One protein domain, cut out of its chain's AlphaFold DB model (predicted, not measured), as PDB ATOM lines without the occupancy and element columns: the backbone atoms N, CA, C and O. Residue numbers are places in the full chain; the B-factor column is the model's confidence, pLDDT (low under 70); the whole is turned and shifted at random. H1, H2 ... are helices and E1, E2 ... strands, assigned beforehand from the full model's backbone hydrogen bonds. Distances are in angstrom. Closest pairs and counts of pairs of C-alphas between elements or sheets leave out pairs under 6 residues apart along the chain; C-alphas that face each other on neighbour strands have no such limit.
ATOM      1  N   VAL A   3      36.189  -3.982 -40.121       81.25
ATOM      2  CA  VAL A   3      37.480  -4.516 -40.590       81.25
ATOM      3  C   VAL A   3      37.678  -5.875 -39.935       81.25
ATOM      4  O   VAL A   3      37.551  -5.966 -38.718       81.25
ATOM      5  N   LEU A   4      37.980  -6.900 -40.725       82.56
ATOM      6  CA  LEU A   4      38.228  -8.258 -40.250       82.56
ATOM      7  C   LEU A   4      39.540  -8.798 -40.825       82.56
ATOM      8  O   LEU A   4      40.012  -8.357 -41.877       82.56
ATOM      9  N   GLN A   5      40.108  -9.775 -40.125       79.94
ATOM     10  CA  GLN A   5      41.196 -10.605 -40.623       79.94
ATOM     11  C   GLN A   5      40.612 -11.893 -41.215       79.94
ATOM     12  O   GLN A   5      39.609 -12.408 -40.721       79.94
ATOM     13  N   THR A   6      41.214 -12.410 -42.283       73.94
ATOM     14  CA  THR A   6      40.825 -13.705 -42.854       73.94
ATOM     15  C   THR A   6      41.057 -14.857 -41.882       73.94
ATOM     16  O   THR A   6      42.002 -14.852 -41.093       73.94
ATOM     17  N   LEU A   7      40.212 -15.884 -41.986       68.81
ATOM     18  CA  LEU A   7      40.400 -17.151 -41.282       68.81
ATOM     19  C   LEU A   7      41.234 -18.111 -42.133       68.81
ATOM     20  O   LEU A   7      40.987 -18.261 -43.328       68.81
ATOM     21  N   GLY A   8      42.237 -18.749 -41.526       63.72
ATOM     22  CA  GLY A   8      43.105 -19.726 -42.202       63.72
ATOM     23  C   GLY A   8      44.040 -19.144 -43.274       63.72
ATOM     24  O   GLY A   8      44.782 -19.889 -43.910       63.72
ATOM     25  N   ARG A   9      44.038 -17.821 -43.481       66.31
ATOM     26  CA  ARG A   9      44.918 -17.096 -44.410       66.31
ATOM     27  C   ARG A   9      45.405 -15.790 -43.776       66.31
ATOM     28  O   ARG A   9      44.866 -15.341 -42.771       66.31
ATOM     29  N   LYS A  10      46.460 -15.195 -44.342       68.56
ATOM     30  CA  LYS A  10      46.875 -13.824 -44.010       68.56
ATOM     31  C   LYS A  10      46.159 -12.875 -44.964       68.56
ATOM     32  O   LYS A  10      46.293 -13.040 -46.169       68.56
ATOM     33  N   GLY A  11      45.415 -11.917 -44.425       73.69
ATOM     34  CA  GLY A  11      44.753 -10.873 -45.202       73.69
ATOM     35  C   GLY A  11      43.796 -10.067 -44.332       73.69
ATOM     36  O   GLY A  11      43.171 -10.616 -43.423       73.69
ATOM     37  N   ILE A  12      43.697  -8.767 -44.597       81.38
ATOM     38  CA  ILE A  12      42.766  -7.857 -43.923       81.38
ATOM     39  C   ILE A  12      41.765  -7.374 -44.965       81.38
ATOM     40  O   ILE A  12      42.139  -7.030 -46.083       81.38
ATOM     41  N   PHE A  13      40.492  -7.323 -44.598       87.00
ATOM     42  CA  PHE A  13      39.438  -6.841 -45.479       87.00
ATOM     43  C   PHE A  13      38.404  -6.038 -44.696       87.00
ATOM     44  O   PHE A  13      38.326  -6.089 -43.466       87.00
ATOM     45  N   LYS A  14      37.603  -5.264 -45.419       89.31
ATOM     46  CA  LYS A  14      36.449  -4.551 -44.886       89.31
ATOM     47  C   LYS A  14      35.176  -5.194 -45.386       89.31
ATOM     48  O   LYS A  14      35.121  -5.662 -46.518       89.31
ATOM     49  N   TYR A  15      34.127  -5.140 -44.578       93.56
ATOM     50  CA  TYR A  15      32.806  -5.524 -45.042       93.56
ATOM     51  C   TYR A  15      31.684  -4.644 -44.484       93.56
ATOM     52  O   TYR A  15      31.852  -3.897 -43.509       93.56
ATOM     53  N   ARG A  16      30.520  -4.689 -45.133       92.44
ATOM     54  CA  ARG A  16      29.286  -4.035 -44.684       92.44
ATOM     55  C   ARG A  16      28.063  -4.847 -45.110       92.44
ATOM     56  O   ARG A  16      27.934  -5.192 -46.280       92.44
ATOM     57  N   ARG A  17      27.141  -5.060 -44.166       91.75
ATOM     58  CA  ARG A  17      25.769  -5.514 -44.428       91.75
ATOM     59  C   ARG A  17      24.936  -4.368 -45.001       91.75
ATOM     60  O   ARG A  17      24.966  -3.261 -44.461       91.75
ATOM     61  N   GLN A  18      24.188  -4.642 -46.057       88.38
ATOM     62  CA  GLN A  18      23.162  -3.763 -46.609       88.38
ATOM     63  C   GLN A  18      21.900  -4.585 -46.899       88.38
ATOM     64  O   GLN A  18      21.904  -5.811 -46.791       88.38
ATOM     65  N   THR A  19      20.799  -3.911 -47.228       84.75
ATOM     66  CA  THR A  19      19.522  -4.564 -47.552       84.75
ATOM     67  C   THR A  19      19.615  -5.448 -48.794       84.75
ATOM     68  O   THR A  19      18.922  -6.452 -48.888       84.75
ATOM     69  N   ASP A  20      20.497  -5.098 -49.723       87.88
ATOM     70  CA  ASP A  20      20.756  -5.782 -50.987       87.88
ATOM     71  C   ASP A  20      21.896  -6.811 -50.920       87.88
ATOM     72  O   ASP A  20      22.100  -7.535 -51.894       87.88
ATOM     73  N   GLY A  21      22.595  -6.947 -49.782       91.25
ATOM     74  CA  GLY A  21      23.589  -8.006 -49.598       91.25
ATOM     75  C   GLY A  21      24.775  -7.671 -48.692       91.25
ATOM     76  O   GLY A  21      24.677  -6.910 -47.723       91.25
ATOM     77  N   VAL A  22      25.915  -8.289 -49.001       93.50
ATOM     78  CA  VAL A  22      27.194  -8.130 -48.303       93.50
ATOM     79  C   VAL A  22      28.222  -7.540 -49.245       93.50
ATOM     80  O   VAL A  22      28.581  -8.133 -50.258       93.50
ATOM     81  N   TYR A  23      28.745  -6.390 -48.853       92.88
ATOM     82  CA  TYR A  23      29.808  -5.703 -49.566       92.88
ATOM     83  C   TYR A  23      31.119  -6.039 -48.893       92.88
ATOM     84  O   TYR A  23      31.248  -5.826 -47.686       92.88
ATOM     85  N   ILE A  24      32.076  -6.540 -49.661       91.12
ATOM     86  CA  ILE A  24      33.407  -6.922 -49.198       91.12
ATOM     87  C   ILE A  24      34.421  -6.112 -49.997       91.12
ATOM     88  O   ILE A  24      34.374  -6.096 -51.223       91.12
ATOM     89  N   ASP A  25      35.336  -5.457 -49.293       88.50
ATOM     90  CA  ASP A  25      36.431  -4.670 -49.845       88.50
ATOM     91  C   ASP A  25      37.762  -5.214 -49.311       88.50
ATOM     92  O   ASP A  25      38.109  -5.047 -48.139       88.50
ATOM     93  N   SER A  26      38.503  -5.894 -50.179       78.62
ATOM     94  CA  SER A  26      39.803  -6.497 -49.905       78.62
ATOM     95  C   SER A  26      40.983  -5.626 -50.345       78.62
ATOM     96  O   SER A  26      42.075  -6.152 -50.524       78.62
ATOM     97  N   PHE A  27      40.813  -4.310 -50.527       69.44
ATOM     98  CA  PHE A  27      41.921  -3.407 -50.889       69.44
ATOM     99  C   PHE A  27      43.023  -3.334 -49.816       69.44
ATOM    100  O   PHE A  27      44.149  -2.933 -50.093       69.44
ATOM    101  N   LEU A  28      42.710  -3.720 -48.575       63.09
ATOM    102  CA  LEU A  28      43.690  -3.806 -47.490       63.09
ATOM    103  C   LEU A  28      44.584  -5.055 -47.573       63.09
ATOM    104  O   LEU A  28      45.595  -5.117 -46.874       63.09
ATOM    105  N   ASP A  29      44.236  -6.027 -48.414       61.81
ATOM    106  CA  ASP A  29      45.043  -7.217 -48.638       61.81
ATOM    107  C   ASP A  29      46.049  -6.931 -49.764       61.81
ATOM    108  O   ASP A  29      45.667  -6.776 -50.926       61.81
ATOM    109  N   GLN A  30      47.344  -6.831 -49.433       53.66
ATOM    110  CA  GLN A  30      48.433  -6.428 -50.349       53.66
ATOM    111  C   GLN A  30      48.743  -7.451 -51.474       53.66
ATOM    112  O   GLN A  30      49.841  -7.470 -52.023       53.66
ATOM    113  N   GLY A  31      47.777  -8.290 -51.852       53.66
ATOM    114  CA  GLY A  31      47.870  -9.264 -52.941       53.66
ATOM    115  C   GLY A  31      46.537  -9.578 -53.632       53.66
ATOM    116  O   GLY A  31      46.452 -10.578 -54.345       53.66
ATOM    117  N   ALA A  32      45.483  -8.779 -53.423       54.56
ATOM    118  CA  ALA A  32      44.156  -9.071 -53.965       54.56
ATOM    119  C   ALA A  32      44.128  -9.026 -55.508       54.56
ATOM    120  O   ALA A  32      44.164  -7.963 -56.128       54.56
ATOM    121  N   LEU A  33      44.004 -10.202 -56.135       54.38
ATOM    122  CA  LEU A  33      43.651 -10.339 -57.548       54.38
ATOM    123  C   LEU A  33      42.226  -9.802 -57.769       54.38
ATOM    124  O   LEU A  33      41.265 -10.258 -57.149       54.38
ATOM    125  N   ASN A  34      42.133  -8.810 -58.652       54.94
ATOM    126  CA  ASN A  34      40.946  -8.028 -58.993       54.94
ATOM    127  C   ASN A  34      39.648  -8.843 -59.249       54.94
ATOM    128  O   ASN A  34      39.699  -9.977 -59.731       54.94
ATOM    129  N   PRO A  35      38.463  -8.226 -59.054       60.09
ATOM    130  CA  PRO A  35      38.266  -6.925 -58.411       60.09
ATOM    131  C   PRO A  35      38.399  -7.017 -56.876       60.09
ATOM    132  O   PRO A  35      37.980  -8.023 -56.289       60.09
ATOM    133  N   PRO A  36      38.956  -5.970 -56.231       71.50
ATOM    134  CA  PRO A  36      39.140  -5.892 -54.780       71.50
ATOM    135  C   PRO A  36      37.813  -5.718 -54.042       71.50
ATOM    136  O   PRO A  36      37.763  -5.857 -52.828       71.50
ATOM    137  N   GLN A  37      36.736  -5.409 -54.761       84.62
ATOM    138  CA  GLN A  37      35.406  -5.271 -54.203       84.62
ATOM    139  C   GLN A  37      34.496  -6.330 -54.803       84.62
ATOM    140  O   GLN A  37      34.468  -6.517 -56.021       84.62
ATOM    141  N   ILE A  38      33.765  -7.020 -53.937       89.12
ATOM    142  CA  ILE A  38      32.697  -7.926 -54.338       89.12
ATOM    143  C   ILE A  38      31.428  -7.592 -53.570       89.12
ATOM    144  O   ILE A  38      31.470  -7.205 -52.399       89.12
ATOM    145  N   THR A  39      30.304  -7.790 -54.244       92.38
ATOM    146  CA  THR A  39      28.983  -7.750 -53.633       92.38
ATOM    147  C   THR A  39      28.391  -9.141 -53.739       92.38
ATOM    148  O   THR A  39      28.166  -9.637 -54.842       92.38
ATOM    149  N   ILE A  40      28.172  -9.765 -52.586       93.69
ATOM    150  CA  ILE A  40      27.362 -10.973 -52.469       93.69
ATOM    151  C   ILE A  40      25.929 -10.491 -52.302       93.69
ATOM    152  O   ILE A  40      25.653  -9.753 -51.356       93.69
ATOM    153  N   THR A  41      25.031 -10.843 -53.215       95.25
ATOM    154  CA  THR A  41      23.645 -10.362 -53.158       95.25
ATOM    155  C   THR A  41      22.918 -10.924 -51.937       95.25
ATOM    156  O   THR A  41      23.349 -11.891 -51.302       95.25
ATOM    157  N   HIS A  42      21.786 -10.320 -51.583       93.69
ATOM    158  CA  HIS A  42      20.933 -10.822 -50.510       93.69
ATOM    159  C   HIS A  42      20.528 -12.287 -50.736       93.69
ATOM    160  O   HIS A  42      20.593 -13.090 -49.809       93.69
ATOM    161  N   GLU A  43      20.158 -12.638 -51.970       94.69
ATOM    162  CA  GLU A  43      19.778 -14.001 -52.350       94.69
ATOM    163  C   GLU A  43      20.951 -14.978 -52.202       94.69
ATOM    164  O   GLU A  43      20.805 -16.026 -51.576       94.69
ATOM    165  N   GLU A  44      22.135 -14.611 -52.694       95.94
ATOM    166  CA  GLU A  44      23.350 -15.423 -52.563       95.94
ATOM    167  C   GLU A  44      23.726 -15.645 -51.095       95.94
ATOM    168  O   GLU A  44      24.045 -16.762 -50.687       95.94
ATOM    169  N   TRP A  45      23.635 -14.596 -50.272       94.88
ATOM    170  CA  TRP A  45      23.889 -14.709 -48.841       94.88
ATOM    171  C   TRP A  45      22.872 -15.619 -48.152       94.88
ATOM    172  O   TRP A  45      23.248 -16.445 -47.323       94.88
ATOM    173  N   LEU A  46      21.587 -15.510 -48.499       93.75
ATOM    174  CA  LEU A  46      20.561 -16.413 -47.980       93.75
ATOM    175  C   LEU A  46      20.809 -17.863 -48.398       93.75
ATOM    176  O   LEU A  46      20.589 -18.762 -47.588       93.75
ATOM    177  N   ASN A  47      21.277 -18.107 -49.621       95.44
ATOM    178  CA  ASN A  47      21.615 -19.454 -50.076       95.44
ATOM    179  C   ASN A  47      22.771 -20.045 -49.263       95.44
ATOM    180  O   ASN A  47      22.687 -21.201 -48.852       95.44
ATOM    181  N   ILE A  48      23.793 -19.240 -48.946       93.88
ATOM    182  CA  ILE A  48      24.883 -19.637 -48.041       93.88
ATOM    183  C   ILE A  48      24.329 -20.021 -46.665       93.88
ATOM    184  O   ILE A  48      24.622 -21.107 -46.167       93.88
ATOM    185  N   LEU A  49      23.498 -19.165 -46.060       91.19
ATOM    186  CA  LEU A  49      22.923 -19.437 -44.740       91.19
ATOM    187  C   LEU A  49      22.066 -20.710 -44.739       91.19
ATOM    188  O   LEU A  49      22.208 -21.535 -43.842       91.19
ATOM    189  N   LYS A  50      21.233 -20.912 -45.767       91.19
ATOM    190  CA  LYS A  50      20.418 -22.126 -45.920       91.19
ATOM    191  C   LYS A  50      21.272 -23.377 -46.110       91.19
ATOM    192  O   LYS A  50      20.934 -24.423 -45.570       91.19
ATOM    193  N   ALA A  51      22.367 -23.300 -46.865       91.00
ATOM    194  CA  ALA A  51      23.279 -24.431 -47.040       91.00
ATOM    195  C   ALA A  51      23.936 -24.839 -45.708       91.00
ATOM    196  O   ALA A  51      24.014 -26.025 -45.384       91.00
ATOM    197  N   ILE A  52      24.342 -23.852 -44.903       87.38
ATOM    198  CA  ILE A  52      24.869 -24.068 -43.549       87.38
ATOM    199  C   ILE A  52      23.785 -24.646 -42.625       87.38
ATOM    200  O   ILE A  52      24.039 -25.591 -41.888       87.38
ATOM    201  N   GLU A  53      22.556 -24.133 -42.679       84.69
ATOM    202  CA  GLU A  53      21.441 -24.647 -41.874       84.69
ATOM    203  C   GLU A  53      21.092 -26.106 -42.225       84.69
ATOM    204  O   GLU A  53      20.883 -26.939 -41.339       84.69
ATOM    205  N   ASN A  54      21.087 -26.438 -43.517       84.81
ATOM    206  CA  ASN A  54      20.700 -27.753 -44.029       84.81
ATOM    207  C   ASN A  54      21.752 -28.845 -43.816       84.81
ATOM    208  O   ASN A  54      21.437 -30.023 -43.982       84.81
ATOM    209  N   THR A  55      22.988 -28.499 -43.457       78.25
ATOM    210  CA  THR A  55      24.041 -29.509 -43.274       78.25
ATOM    211  C   THR A  55      23.937 -30.282 -41.961       78.25
ATOM    212  O   THR A  55      24.677 -31.247 -41.773       78.25
ATOM    213  N   ALA A  56      22.984 -29.924 -41.085       57.53
ATOM    214  CA  ALA A  56      22.900 -30.405 -39.706       57.53
ATOM    215  C   ALA A  56      24.244 -30.212 -38.961       57.53
ATOM    216  O   ALA A  56      25.223 -29.715 -39.509       57.53
ATOM    217  N   GLN A  57      24.314 -30.501 -37.661       62.09
ATOM    218  CA  GLN A  57      25.556 -30.298 -36.901       62.09
ATOM    219  C   GLN A  57      26.720 -31.067 -37.545       62.09
ATOM    220  O   GLN A  57      26.718 -32.295 -37.584       62.09
ATOM    221  N   GLY A  58      27.718 -30.338 -38.040       69.38
ATOM    222  CA  GLY A  58      28.848 -30.896 -38.768       69.38
ATOM    223  C   GLY A  58      30.116 -30.100 -38.499       69.38
ATOM    224  O   GLY A  58      30.084 -28.886 -38.312       69.38
ATOM    225  N   SER A  59      31.240 -30.806 -38.448       76.19
ATOM    226  CA  SER A  59      32.569 -30.199 -38.445       76.19
ATOM    227  C   SER A  59      33.036 -30.019 -39.882       76.19
ATOM    228  O   SER A  59      32.899 -30.948 -40.679       76.19
ATOM    229  N   PHE A  60      33.591 -28.858 -40.215       82.12
ATOM    230  CA  PHE A  60      34.073 -28.552 -41.564       82.12
ATOM    231  C   PHE A  60      35.524 -28.094 -41.546       82.12
ATOM    232  O   PHE A  60      35.968 -27.439 -40.600       82.12
ATOM    233  N   ARG A  61      36.249 -28.406 -42.624       80.44
ATOM    234  CA  ARG A  61      37.577 -27.845 -42.888       80.44
ATOM    235  C   ARG A  61      37.453 -26.468 -43.532       80.44
ATOM    236  O   ARG A  61      36.613 -26.255 -44.405       80.44
ATOM    237  N   LEU A  62      38.365 -25.568 -43.172       79.50
ATOM    238  CA  LEU A  62      38.607 -24.300 -43.871       79.50
ATOM    239  C   LEU A  62      39.607 -24.460 -45.036       79.50
ATOM    240  O   LEU A  62      40.527 -23.661 -45.195       79.50
ATOM    241  N   SER A  63      39.477 -25.517 -45.839       72.75
ATOM    242  CA  SER A  63      40.291 -25.710 -47.046       72.75
ATOM    243  C   SER A  63      39.499 -26.429 -48.129       72.75
ATOM    244  O   SER A  63      38.668 -27.275 -47.819       72.75
ATOM    245  N   GLY A  64      39.757 -26.109 -49.397       61.03
ATOM    246  CA  GLY A  64      39.235 -26.856 -50.554       61.03
ATOM    247  C   GLY A  64      40.231 -27.877 -51.117       61.03
ATOM    248  O   GLY A  64      40.037 -28.383 -52.216       61.03
ATOM    249  N   GLU A  65      41.342 -28.125 -50.419       66.44
ATOM    250  CA  GLU A  65      42.407 -29.010 -50.896       66.44
ATOM    251  C   GLU A  65      42.112 -30.453 -50.482       66.44
ATOM    252  O   GLU A  65      42.369 -30.864 -49.349       66.44
ATOM    253  N   GLN A  66      41.535 -31.203 -51.418       65.06
ATOM    254  CA  GLN A  66      41.397 -32.654 -51.351       65.06
ATOM    255  C   GLN A  66      42.707 -33.353 -51.777       65.06
ATOM    256  O   GLN A  66      43.472 -32.788 -52.562       65.06
ATOM    257  N   PRO A  67      42.959 -34.603 -51.339       62.19
ATOM    258  CA  PRO A  67      42.122 -35.432 -50.469       62.19
ATOM    259  C   PRO A  67      42.286 -35.106 -48.979       62.19
ATOM    260  O   PRO A  67      43.372 -34.779 -48.504       62.19
ATOM    261  N   PHE A  68      41.206 -35.276 -48.214       70.94
ATOM    262  CA  PHE A  68      41.254 -35.179 -46.756       70.94
ATOM    263  C   PHE A  68      41.746 -36.507 -46.172       70.94
ATOM    264  O   PHE A  68      41.067 -37.527 -46.260       70.94
ATOM    265  N   SER A  69      42.945 -36.507 -45.590       68.81
ATOM    266  CA  SER A  69      43.535 -37.700 -44.966       68.81
ATOM    267  C   SER A  69      42.932 -38.034 -43.597       68.81
ATOM    268  O   SER A  69      43.082 -39.154 -43.115       68.81
ATOM    269  N   THR A  70      42.237 -37.082 -42.971       69.06
ATOM    270  CA  THR A  70      41.564 -37.241 -41.678       69.06
ATOM    271  C   THR A  70      40.186 -36.571 -41.700       69.06
ATOM    272  O   THR A  70      39.984 -35.611 -42.446       69.06
ATOM    273  N   PRO A  71      39.220 -37.010 -40.874       69.44
ATOM    274  CA  PRO A  71      37.987 -36.258 -40.662       69.44
ATOM    275  C   PRO A  71      38.271 -34.832 -40.150       69.44
ATOM    276  O   PRO A  71      39.299 -34.614 -39.506       69.44
ATOM    277  N   PRO A  72      37.400 -33.842 -40.416       74.19
ATOM    278  CA  PRO A  72      36.172 -33.957 -41.204       74.19
ATOM    279  C   PRO A  72      36.445 -34.045 -42.713       74.19
ATOM    280  O   PRO A  72      37.265 -33.302 -43.231       74.19
ATOM    281  N   ASN A  73      35.736 -34.922 -43.428       78.25
ATOM    282  CA  ASN A  73      35.937 -35.159 -44.870       78.25
ATOM    283  C   ASN A  73      35.146 -34.181 -45.760       78.25
ATOM    284  O   ASN A  73      34.869 -34.484 -46.916       78.25
ATOM    285  N   GLN A  74      34.739 -33.044 -45.201       80.62
ATOM    286  CA  GLN A  74      33.918 -32.038 -45.860       80.62
ATOM    287  C   GLN A  74      34.527 -30.653 -45.666       80.62
ATOM    288  O   GLN A  74      35.078 -30.329 -44.603       80.62
ATOM    289  N   SER A  75      34.406 -29.830 -46.700       86.12
ATOM    290  CA  SER A  75      34.938 -28.478 -46.732       86.12
ATOM    291  C   SER A  75      33.831 -27.441 -46.629       86.12
ATOM    292  O   SER A  75      32.837 -27.500 -47.349       86.12
ATOM    293  N   LEU A  76      34.044 -26.426 -45.790       87.25
ATOM    294  CA  LEU A  76      33.173 -25.256 -45.796       87.25
ATOM    295  C   LEU A  76      33.322 -24.479 -47.114       87.25
ATOM    296  O   LEU A  76      32.363 -23.884 -47.585       87.25
ATOM    297  N   TYR A  77      34.497 -24.505 -47.746       90.00
ATOM    298  CA  TYR A  77      34.735 -23.810 -49.016       90.00
ATOM    299  C   TYR A  77      33.954 -24.444 -50.168       90.00
ATOM    300  O   TYR A  77      33.420 -23.720 -51.010       90.00
ATOM    301  N   GLU A  78      33.863 -25.775 -50.188       89.75
ATOM    302  CA  GLU A  78      33.015 -26.503 -51.139       89.75
ATOM    303  C   GLU A  78      31.546 -26.147 -50.906       89.75
ATOM    304  O   GLU A  78      30.892 -25.680 -51.833       89.75
ATOM    305  N   LEU A  79      31.073 -26.190 -49.654       90.62
ATOM    306  CA  LEU A  79      29.702 -25.807 -49.299       90.62
ATOM    307  C   LEU A  79      29.338 -24.388 -49.763       90.62
ATOM    308  O   LEU A  79      28.266 -24.176 -50.325       90.62
ATOM    309  N   LEU A  80      30.229 -23.411 -49.559       92.62
ATOM    310  CA  LEU A  80      30.019 -22.036 -50.031       92.62
ATOM    311  C   LEU A  80      29.933 -21.954 -51.561       92.62
ATOM    312  O   LEU A  80      29.129 -21.193 -52.099       92.62
ATOM    313  N   THR A  81      30.765 -22.733 -52.254       93.38
ATOM    314  CA  THR A  81      30.805 -22.765 -53.722       93.38
ATOM    315  C   THR A  81      29.540 -23.404 -54.286       93.38
ATOM    316  O   THR A  81      28.956 -22.864 -55.220       93.38
ATOM    317  N   ASP A  82      29.071 -24.488 -53.672       93.25
ATOM    318  CA  ASP A  82      27.847 -25.189 -54.063       93.25
ATOM    319  C   ASP A  82      26.587 -24.367 -53.765       93.25
ATOM    320  O   ASP A  82      25.618 -24.414 -54.521       93.25
ATOM    321  N   ALA A  83      26.601 -23.568 -52.693       94.38
ATOM    322  CA  ALA A  83      25.505 -22.660 -52.359       94.38
ATOM    323  C   ALA A  83      25.354 -21.510 -53.371       94.38
ATOM    324  O   ALA A  83      24.248 -21.013 -53.592       94.38
ATOM    325  N   VAL A  84      26.462 -21.073 -53.982       95.38
ATOM    326  CA  VAL A  84      26.487 -19.982 -54.968       95.38
ATOM    327  C   VAL A  84      27.409 -20.359 -56.137       95.38
ATOM    328  O   VAL A  84      28.517 -19.830 -56.248       95.38
ATOM    329  N   PRO A  85      26.977 -21.261 -57.037       93.06
ATOM    330  CA  PRO A  85      27.841 -21.766 -58.106       93.06
ATOM    331  C   PRO A  85      28.093 -20.721 -59.198       93.06
ATOM    332  O   PRO A  85      29.160 -20.705 -59.811       93.06
ATOM    333  N   ASN A  86      27.131 -19.819 -59.427       91.06
ATOM    334  CA  ASN A  86      27.181 -18.792 -60.468       91.06
ATOM    335  C   ASN A  86      26.849 -17.411 -59.882       91.06
ATOM    336  O   ASN A  86      25.687 -17.003 -59.932       91.06
ATOM    337  N   PRO A  87      27.836 -16.693 -59.318       90.94
ATOM    338  CA  PRO A  87      27.574 -15.398 -58.709       90.94
ATOM    339  C   PRO A  87      27.061 -14.349 -59.707       90.94
ATOM    340  O   PRO A  87      27.678 -14.104 -60.747       90.94
ATOM    341  N   GLN A  88      25.960 -13.681 -59.366       84.31
ATOM    342  CA  GLN A  88      25.271 -12.681 -60.187       84.31
ATOM    343  C   GLN A  88      26.132 -11.427 -60.420       84.31
ATOM    344  O   GLN A  88      25.999 -10.754 -61.440       84.31
ATOM    345  N   GLY A  89      27.060 -11.123 -59.505       76.38
ATOM    346  CA  GLY A  89      27.929  -9.941 -59.557       76.38
ATOM    347  C   GLY A  89      29.187 -10.074 -60.428       76.38
ATOM    348  O   GLY A  89      30.090  -9.248 -60.302       76.38
ATOM    349  N   GLY A  90      29.313 -11.129 -61.245       78.62
ATOM    350  CA  GLY A  90      30.466 -11.347 -62.135       78.62
ATOM    351  C   GLY A  90      31.792 -11.651 -61.418       78.62
ATOM    352  O   GLY A  90      32.836 -11.799 -62.059       78.62
ATOM    353  N   TRP A  91      31.769 -11.763 -60.090       85.69
ATOM    354  CA  TRP A  91      32.886 -12.257 -59.300       85.69
ATOM    355  C   TRP A  91      32.914 -13.792 -59.328       85.69
ATOM    356  O   TRP A  91      31.947 -14.456 -59.683       85.69
ATOM    357  N   LYS A  92      34.066 -14.369 -58.984       87.94
ATOM    358  CA  LYS A  92      34.284 -15.823 -58.956       87.94
ATOM    359  C   LYS A  92      34.811 -16.255 -57.603       87.94
ATOM    360  O   LYS A  92      35.573 -15.507 -56.985       87.94
ATOM    361  N   TRP A  93      34.468 -17.455 -57.158       88.88
ATOM    362  CA  TRP A  93      35.088 -18.008 -55.963       88.88
ATOM    363  C   TRP A  93      36.599 -18.131 -56.132       88.88
ATOM    364  O   TRP A  93      37.119 -18.494 -57.185       88.88
ATOM    365  N   ASN A  94      37.302 -17.775 -55.068       86.25
ATOM    366  CA  ASN A  94      38.698 -18.100 -54.860       86.25
ATOM    367  C   ASN A  94      38.914 -18.284 -53.349       86.25
ATOM    368  O   ASN A  94      38.090 -17.803 -52.558       86.25
ATOM    369  N   PRO A  95      40.020 -18.916 -52.932       84.25
ATOM    370  CA  PRO A  95      40.255 -19.200 -51.520       84.25
ATOM    371  C   PRO A  95      40.277 -17.970 -50.601       84.25
ATOM    372  O   PRO A  95      39.906 -18.076 -49.436       84.25
ATOM    373  N   SER A  96      40.671 -16.789 -51.093       84.12
ATOM    374  CA  SER A  96      40.630 -15.559 -50.286       84.12
ATOM    375  C   SER A  96      39.198 -15.070 -50.068       84.12
ATOM    376  O   SER A  96      38.845 -14.695 -48.957       84.12
ATOM    377  N   ARG A  97      38.337 -15.136 -51.091       87.75
ATOM    378  CA  ARG A  97      36.913 -14.776 -50.975       87.75
ATOM    379  C   ARG A  97      36.159 -15.722 -50.051       87.75
ATOM    380  O   ARG A  97      35.361 -15.264 -49.240       87.75
ATOM    381  N   GLN A  98      36.459 -17.016 -50.131       90.06
ATOM    382  CA  GLN A  98      35.922 -18.009 -49.201       90.06
ATOM    383  C   GLN A  98      36.360 -17.690 -47.763       90.06
ATOM    384  O   GLN A  98      35.520 -17.629 -46.870       90.06
ATOM    385  N   ALA A  99      37.638 -17.351 -47.551       86.88
ATOM    386  CA  ALA A  99      38.141 -16.926 -46.244       86.88
ATOM    387  C   ALA A  99      37.464 -15.646 -45.713       86.88
ATOM    388  O   ALA A  99      37.203 -15.559 -44.512       86.88
ATOM    389  N   TYR A 100      37.155 -14.666 -46.574       89.06
ATOM    390  CA  TYR A 100      36.397 -13.467 -46.182       89.06
ATOM    391  C   TYR A 100      34.992 -13.827 -45.709       89.06
ATOM    392  O   TYR A 100      34.558 -13.365 -44.657       89.06
ATOM    393  N   VAL A 101      34.290 -14.674 -46.463       91.56
ATOM    394  CA  VAL A 101      32.935 -15.113 -46.116       91.56
ATOM    395  C   VAL A 101      32.936 -15.882 -44.799       91.56
ATOM    396  O   VAL A 101      32.138 -15.557 -43.927       91.56
ATOM    397  N   CYS A 102      33.872 -16.812 -44.596       89.94
ATOM    398  CA  CYS A 102      34.009 -17.519 -43.322       89.94
ATOM    399  C   CYS A 102      34.272 -16.562 -42.151       89.94
ATOM    400  O   CYS A 102      33.649 -16.707 -41.105       89.94
ATOM    401  N   ALA A 103      35.147 -15.566 -42.324       88.44
ATOM    402  CA  ALA A 103      35.421 -14.568 -41.290       88.44
ATOM    403  C   ALA A 103      34.186 -13.718 -40.948       88.44
ATOM    404  O   ALA A 103      33.960 -13.400 -39.787       88.44
ATOM    405  N   ILE A 104      33.365 -13.363 -41.944       91.50
ATOM    406  CA  ILE A 104      32.100 -12.651 -41.704       91.50
ATOM    407  C   ILE A 104      31.115 -13.546 -40.951       91.50
ATOM    408  O   ILE A 104      30.502 -13.090 -39.993       91.50
ATOM    409  N   LEU A 105      30.965 -14.802 -41.377       91.12
ATOM    410  CA  LEU A 105      30.058 -15.758 -40.747       91.12
ATOM    411  C   LEU A 105      30.434 -16.027 -39.286       91.12
ATOM    412  O   LEU A 105      29.543 -16.134 -38.452       91.12
ATOM    413  N   GLU A 106      31.728 -16.114 -38.975       88.06
ATOM    414  CA  GLU A 106      32.206 -16.277 -37.598       88.06
ATOM    415  C   GLU A 106      31.949 -15.018 -36.776       88.06
ATOM    416  O   GLU A 106      31.328 -15.079 -35.718       88.06
ATOM    417  N   HIS A 107      32.307 -13.855 -37.321       87.94
ATOM    418  CA  HIS A 107      32.093 -12.579 -36.652       87.94
ATOM    419  C   HIS A 107      30.609 -12.288 -36.370       87.94
ATOM    420  O   HIS A 107      30.278 -11.608 -35.398       87.94
ATOM    421  N   GLU A 108      29.707 -12.752 -37.237       86.75
ATOM    422  CA  GLU A 108      28.256 -12.608 -37.074       86.75
ATOM    423  C   GLU A 108      27.625 -13.732 -36.237       86.75
ATOM    424  O   GLU A 108      26.426 -13.681 -35.976       86.75
ATOM    425  N   GLY A 109      28.416 -14.703 -35.769       83.06
ATOM    426  CA  GLY A 109      27.962 -15.794 -34.906       83.06
ATOM    427  C   GLY A 109      27.251 -16.936 -35.635       83.06
ATOM    428  O   GLY A 109      26.726 -17.836 -34.986       83.06
ATOM    429  N   THR A 110      27.242 -16.937 -36.971       85.25
ATOM    430  CA  THR A 110      26.659 -18.024 -37.774       85.25
ATOM    431  C   THR A 110      27.460 -19.319 -37.636       85.25
ATOM    432  O   THR A 110      26.898 -20.413 -37.678       85.25
ATOM    433  N   ILE A 111      28.782 -19.209 -37.497       82.25
ATOM    434  CA  ILE A 111      29.696 -20.341 -37.323       82.25
ATOM    435  C   ILE A 111      30.632 -20.058 -36.146       82.25
ATOM    436  O   ILE A 111      30.928 -18.900 -35.878       82.25
ATOM    437  N   ASP A 112      31.119 -21.090 -35.460       76.56
ATOM    438  CA  ASP A 112      32.068 -20.935 -34.355       76.56
ATOM    439  C   ASP A 112      33.390 -21.641 -34.679       76.56
ATOM    440  O   ASP A 112      33.412 -22.784 -35.148       76.56
ATOM    441  N   LEU A 113      34.506 -20.961 -34.428       70.25
ATOM    442  CA  LEU A 113      35.834 -21.553 -34.529       70.25
ATOM    443  C   LEU A 113      36.170 -22.234 -33.212       70.25
ATOM    444  O   LEU A 113      36.383 -21.583 -32.186       70.25
ATOM    445  N   TYR A 114      36.317 -23.556 -33.244       63.47
ATOM    446  CA  TYR A 114      36.763 -24.271 -32.063       63.47
ATOM    447  C   TYR A 114      38.272 -24.056 -31.852       63.47
ATOM    448  O   TYR A 114      39.110 -24.741 -32.438       63.47
ATOM    449  N   HIS A 115      38.620 -23.099 -30.988       51.09
ATOM    450  CA  HIS A 115      39.991 -22.763 -30.577       51.09
ATOM    451  C   HIS A 115      40.526 -23.684 -29.464       51.09
ATOM    452  O   HIS A 115      41.197 -23.229 -28.535       51.09
ATOM    453  N   GLY A 116      40.230 -24.988 -29.519       41.78
ATOM    454  CA  GLY A 116      40.923 -25.948 -28.656       41.78
ATOM    455  C   GLY A 116      42.432 -25.775 -28.845       41.78
ATOM    456  O   GLY A 116      42.876 -25.641 -29.979       41.78
ATOM    457  N   ALA A 117      43.205 -25.691 -27.757       39.75
ATOM    458  CA  ALA A 117      44.647 -25.445 -27.788       39.75
ATOM    459  C   ALA A 117      45.358 -26.492 -28.660       39.75
ATOM    460  O   ALA A 117      45.649 -27.606 -28.230       39.75
ATOM    461  N   LEU A 118      45.592 -26.134 -29.913       43.38
ATOM    462  CA  LEU A 118      46.089 -27.019 -30.943       43.38
ATOM    463  C   LEU A 118      47.529 -26.584 -31.224       43.38
ATOM    464  O   LEU A 118      47.781 -25.490 -31.725       43.38
ATOM    465  N   GLY A 119      48.478 -27.415 -30.781       38.41
ATOM    466  CA  GLY A 119      49.909 -27.243 -31.043       38.41
ATOM    467  C   GLY A 119      50.222 -27.200 -32.549       38.41
ATOM    468  O   GLY A 119      49.325 -27.438 -33.357       38.41
ATOM    469  N   PRO A 120      51.484 -26.937 -32.933       38.22
ATOM    470  CA  PRO A 120      51.900 -26.441 -34.257       38.22
ATOM    471  C   PRO A 120      51.470 -27.246 -35.504       38.22
ATOM    472  O   PRO A 120      51.606 -26.725 -36.607       38.22
ATOM    473  N   ASP A 121      50.899 -28.442 -35.350       41.12
ATOM    474  CA  ASP A 121      50.516 -29.356 -36.438       41.12
ATOM    475  C   ASP A 121      48.999 -29.587 -36.587       41.12
ATOM    476  O   ASP A 121      48.568 -30.565 -37.198       41.12
ATOM    477  N   HIS A 122      48.155 -28.724 -36.024       37.50
ATOM    478  CA  HIS A 122      46.718 -28.987 -35.947       37.50
ATOM    479  C   HIS A 122      45.845 -27.976 -36.699       37.50
ATOM    480  O   HIS A 122      46.131 -26.783 -36.788       37.50
ATOM    481  N   GLN A 123      44.743 -28.489 -37.245       46.78
ATOM    482  CA  GLN A 123      43.806 -27.765 -38.099       46.78
ATOM    483  C   GLN A 123      42.614 -27.236 -37.299       46.78
ATOM    484  O   GLN A 123      42.105 -27.915 -36.409       46.78
ATOM    485  N   ALA A 124      42.143 -26.042 -37.659       43.88
ATOM    486  CA  ALA A 124      40.944 -25.453 -37.078       43.88
ATOM    487  C   ALA A 124      39.698 -26.229 -37.528       43.88
ATOM    488  O   ALA A 124      39.441 -26.374 -38.726       43.88
ATOM    489  N   ILE A 125      38.927 -26.712 -36.555       45.81
ATOM    490  CA  ILE A 125      37.625 -27.338 -36.768       45.81
ATOM    491  C   ILE A 125      36.557 -26.294 -36.441       45.81
ATOM    492  O   ILE A 125      36.566 -25.709 -35.359       45.81
ATOM    493  N   ILE A 126      35.645 -26.049 -37.383       54.69
ATOM    494  CA  ILE A 126      34.496 -25.164 -37.162       54.69
ATOM    495  C   ILE A 126      33.328 -25.988 -36.649       54.69
ATOM    496  O   ILE A 126      32.953 -26.984 -37.272       54.69
ATOM    497  N   CYS A 127      32.737 -25.545 -35.546       48.16
ATOM    498  CA  CYS A 127      31.492 -26.077 -35.021       48.16
ATOM    499  C   CYS A 127      30.369 -25.085 -35.342       48.16
ATOM    500  O   CYS A 127      30.408 -23.928 -34.942       48.16
ATOM    501  N   LEU A 128      29.347 -25.525 -36.071       46.03
ATOM    502  CA  LEU A 128      28.163 -24.704 -36.321       46.03
ATOM    503  C   LEU A 128      27.282 -24.687 -35.067       46.03
ATOM    504  O   LEU A 128      26.847 -25.745 -34.599       46.03
ATOM    505  N   ARG A 129      27.017 -23.501 -34.507       39.59
ATOM    506  CA  ARG A 129      26.113 -23.338 -33.362       39.59
ATOM    507  C   ARG A 129      24.715 -22.985 -33.868       39.59
ATOM    508  O   ARG A 129      24.555 -22.102 -34.698       39.59
TER     509      ARG A 129
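This is residues 3 to 129 of the 134 residues of an uncharacterized protein of Candidatus Electronema sp. GS (UniProt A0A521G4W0). A twisted four-strand sheet, E1 to E4, forms a wall with H3 packed on one face, in the middle of the domain, while H1 stands up from the same face. Away from this wall, H3 also reaches a small three-strand sheet of E5, E7 and E6; H2 packs on H1, and residues 117 to 122 stick out. The printed part has 127 residues with three named helices and seven named strands, in the order E1 E2 E3 E4 H1 E5 H2 H3 E6 E7; the sheets, E1 E2 E3 E4 and E5 E7 E6, are antiparallel. The class is mixed, helices and strands, with under half of the residues in named elements. The whole is compact and rounded, with a radius of gyration of the C-alphas of 14.2 A and spans of 36 by 33 by 26 A.

Strands E1, residues 3 to 5, E2, 12 to 18, E3, 21 to 25, and E4, 37 to 41, form a meander, each strand the antiparallel neighbour of the one before. N 4 and O 13 are 2.9 A apart, N 16 and O 23 2.9 A, and N 22 and O 40 2.8 A, within hydrogen-bond range. H3, residues 95 to 107, is on this sheet, giving two layers, a helix on one face of a sheet; the closest C-alphas of E1 and H3, Leu 4 and Ala 103, are 7.0 A apart. H1, residues 42 to 54, on the same face, stands up from the sheet at 88 degrees, over E4. H1 touches H2, residues 76 to 83, at a steep tilt of 59 degrees, opposite ways; their closest C-alphas, Ile 48 and Ala 83, are 5.3 A apart. H2 and H3 only just touch, with 3 pairs of C-alphas within 8 A, about perpendicular at 83 degrees; the closest are Tyr 77 and Gln 98, 5.9 A. H1 and H3 are apart. E5, residues 59 to 61, and E6, 112 to 114, are edge strands beside E7, 125 to 127. E5, H2, H3 and E6 make a split strand-helix-strand unit, two strands of one sheet with helices between them along the chain and E7 between them in the sheet; its crossover is right-handed. N 112 and O 127 are 3.0 A apart, within range; E5 and E7 have no such pair. In H1, H2 and H3 every O i to N i+4 pair is within hydrogen-bond range.

E1 begins at C-alpha 3 (37.480, -4.516, -40.590). E2 is 20.2 A long, H1 18.1 A and H3 18.2 A. E7 ends at C-alpha 127 (31.492, -26.077, -35.021).

The two farthest C-alphas, Thr 19 and Gly 119, are 41.4 A apart. The printed part has no cut. The links E3 to E4, E5 to H2 and H2 to H3 are long. Mean pLDDT of the printed part is 77.1; 39 residues are under 70, among them 27 to 35 and 114 to 129.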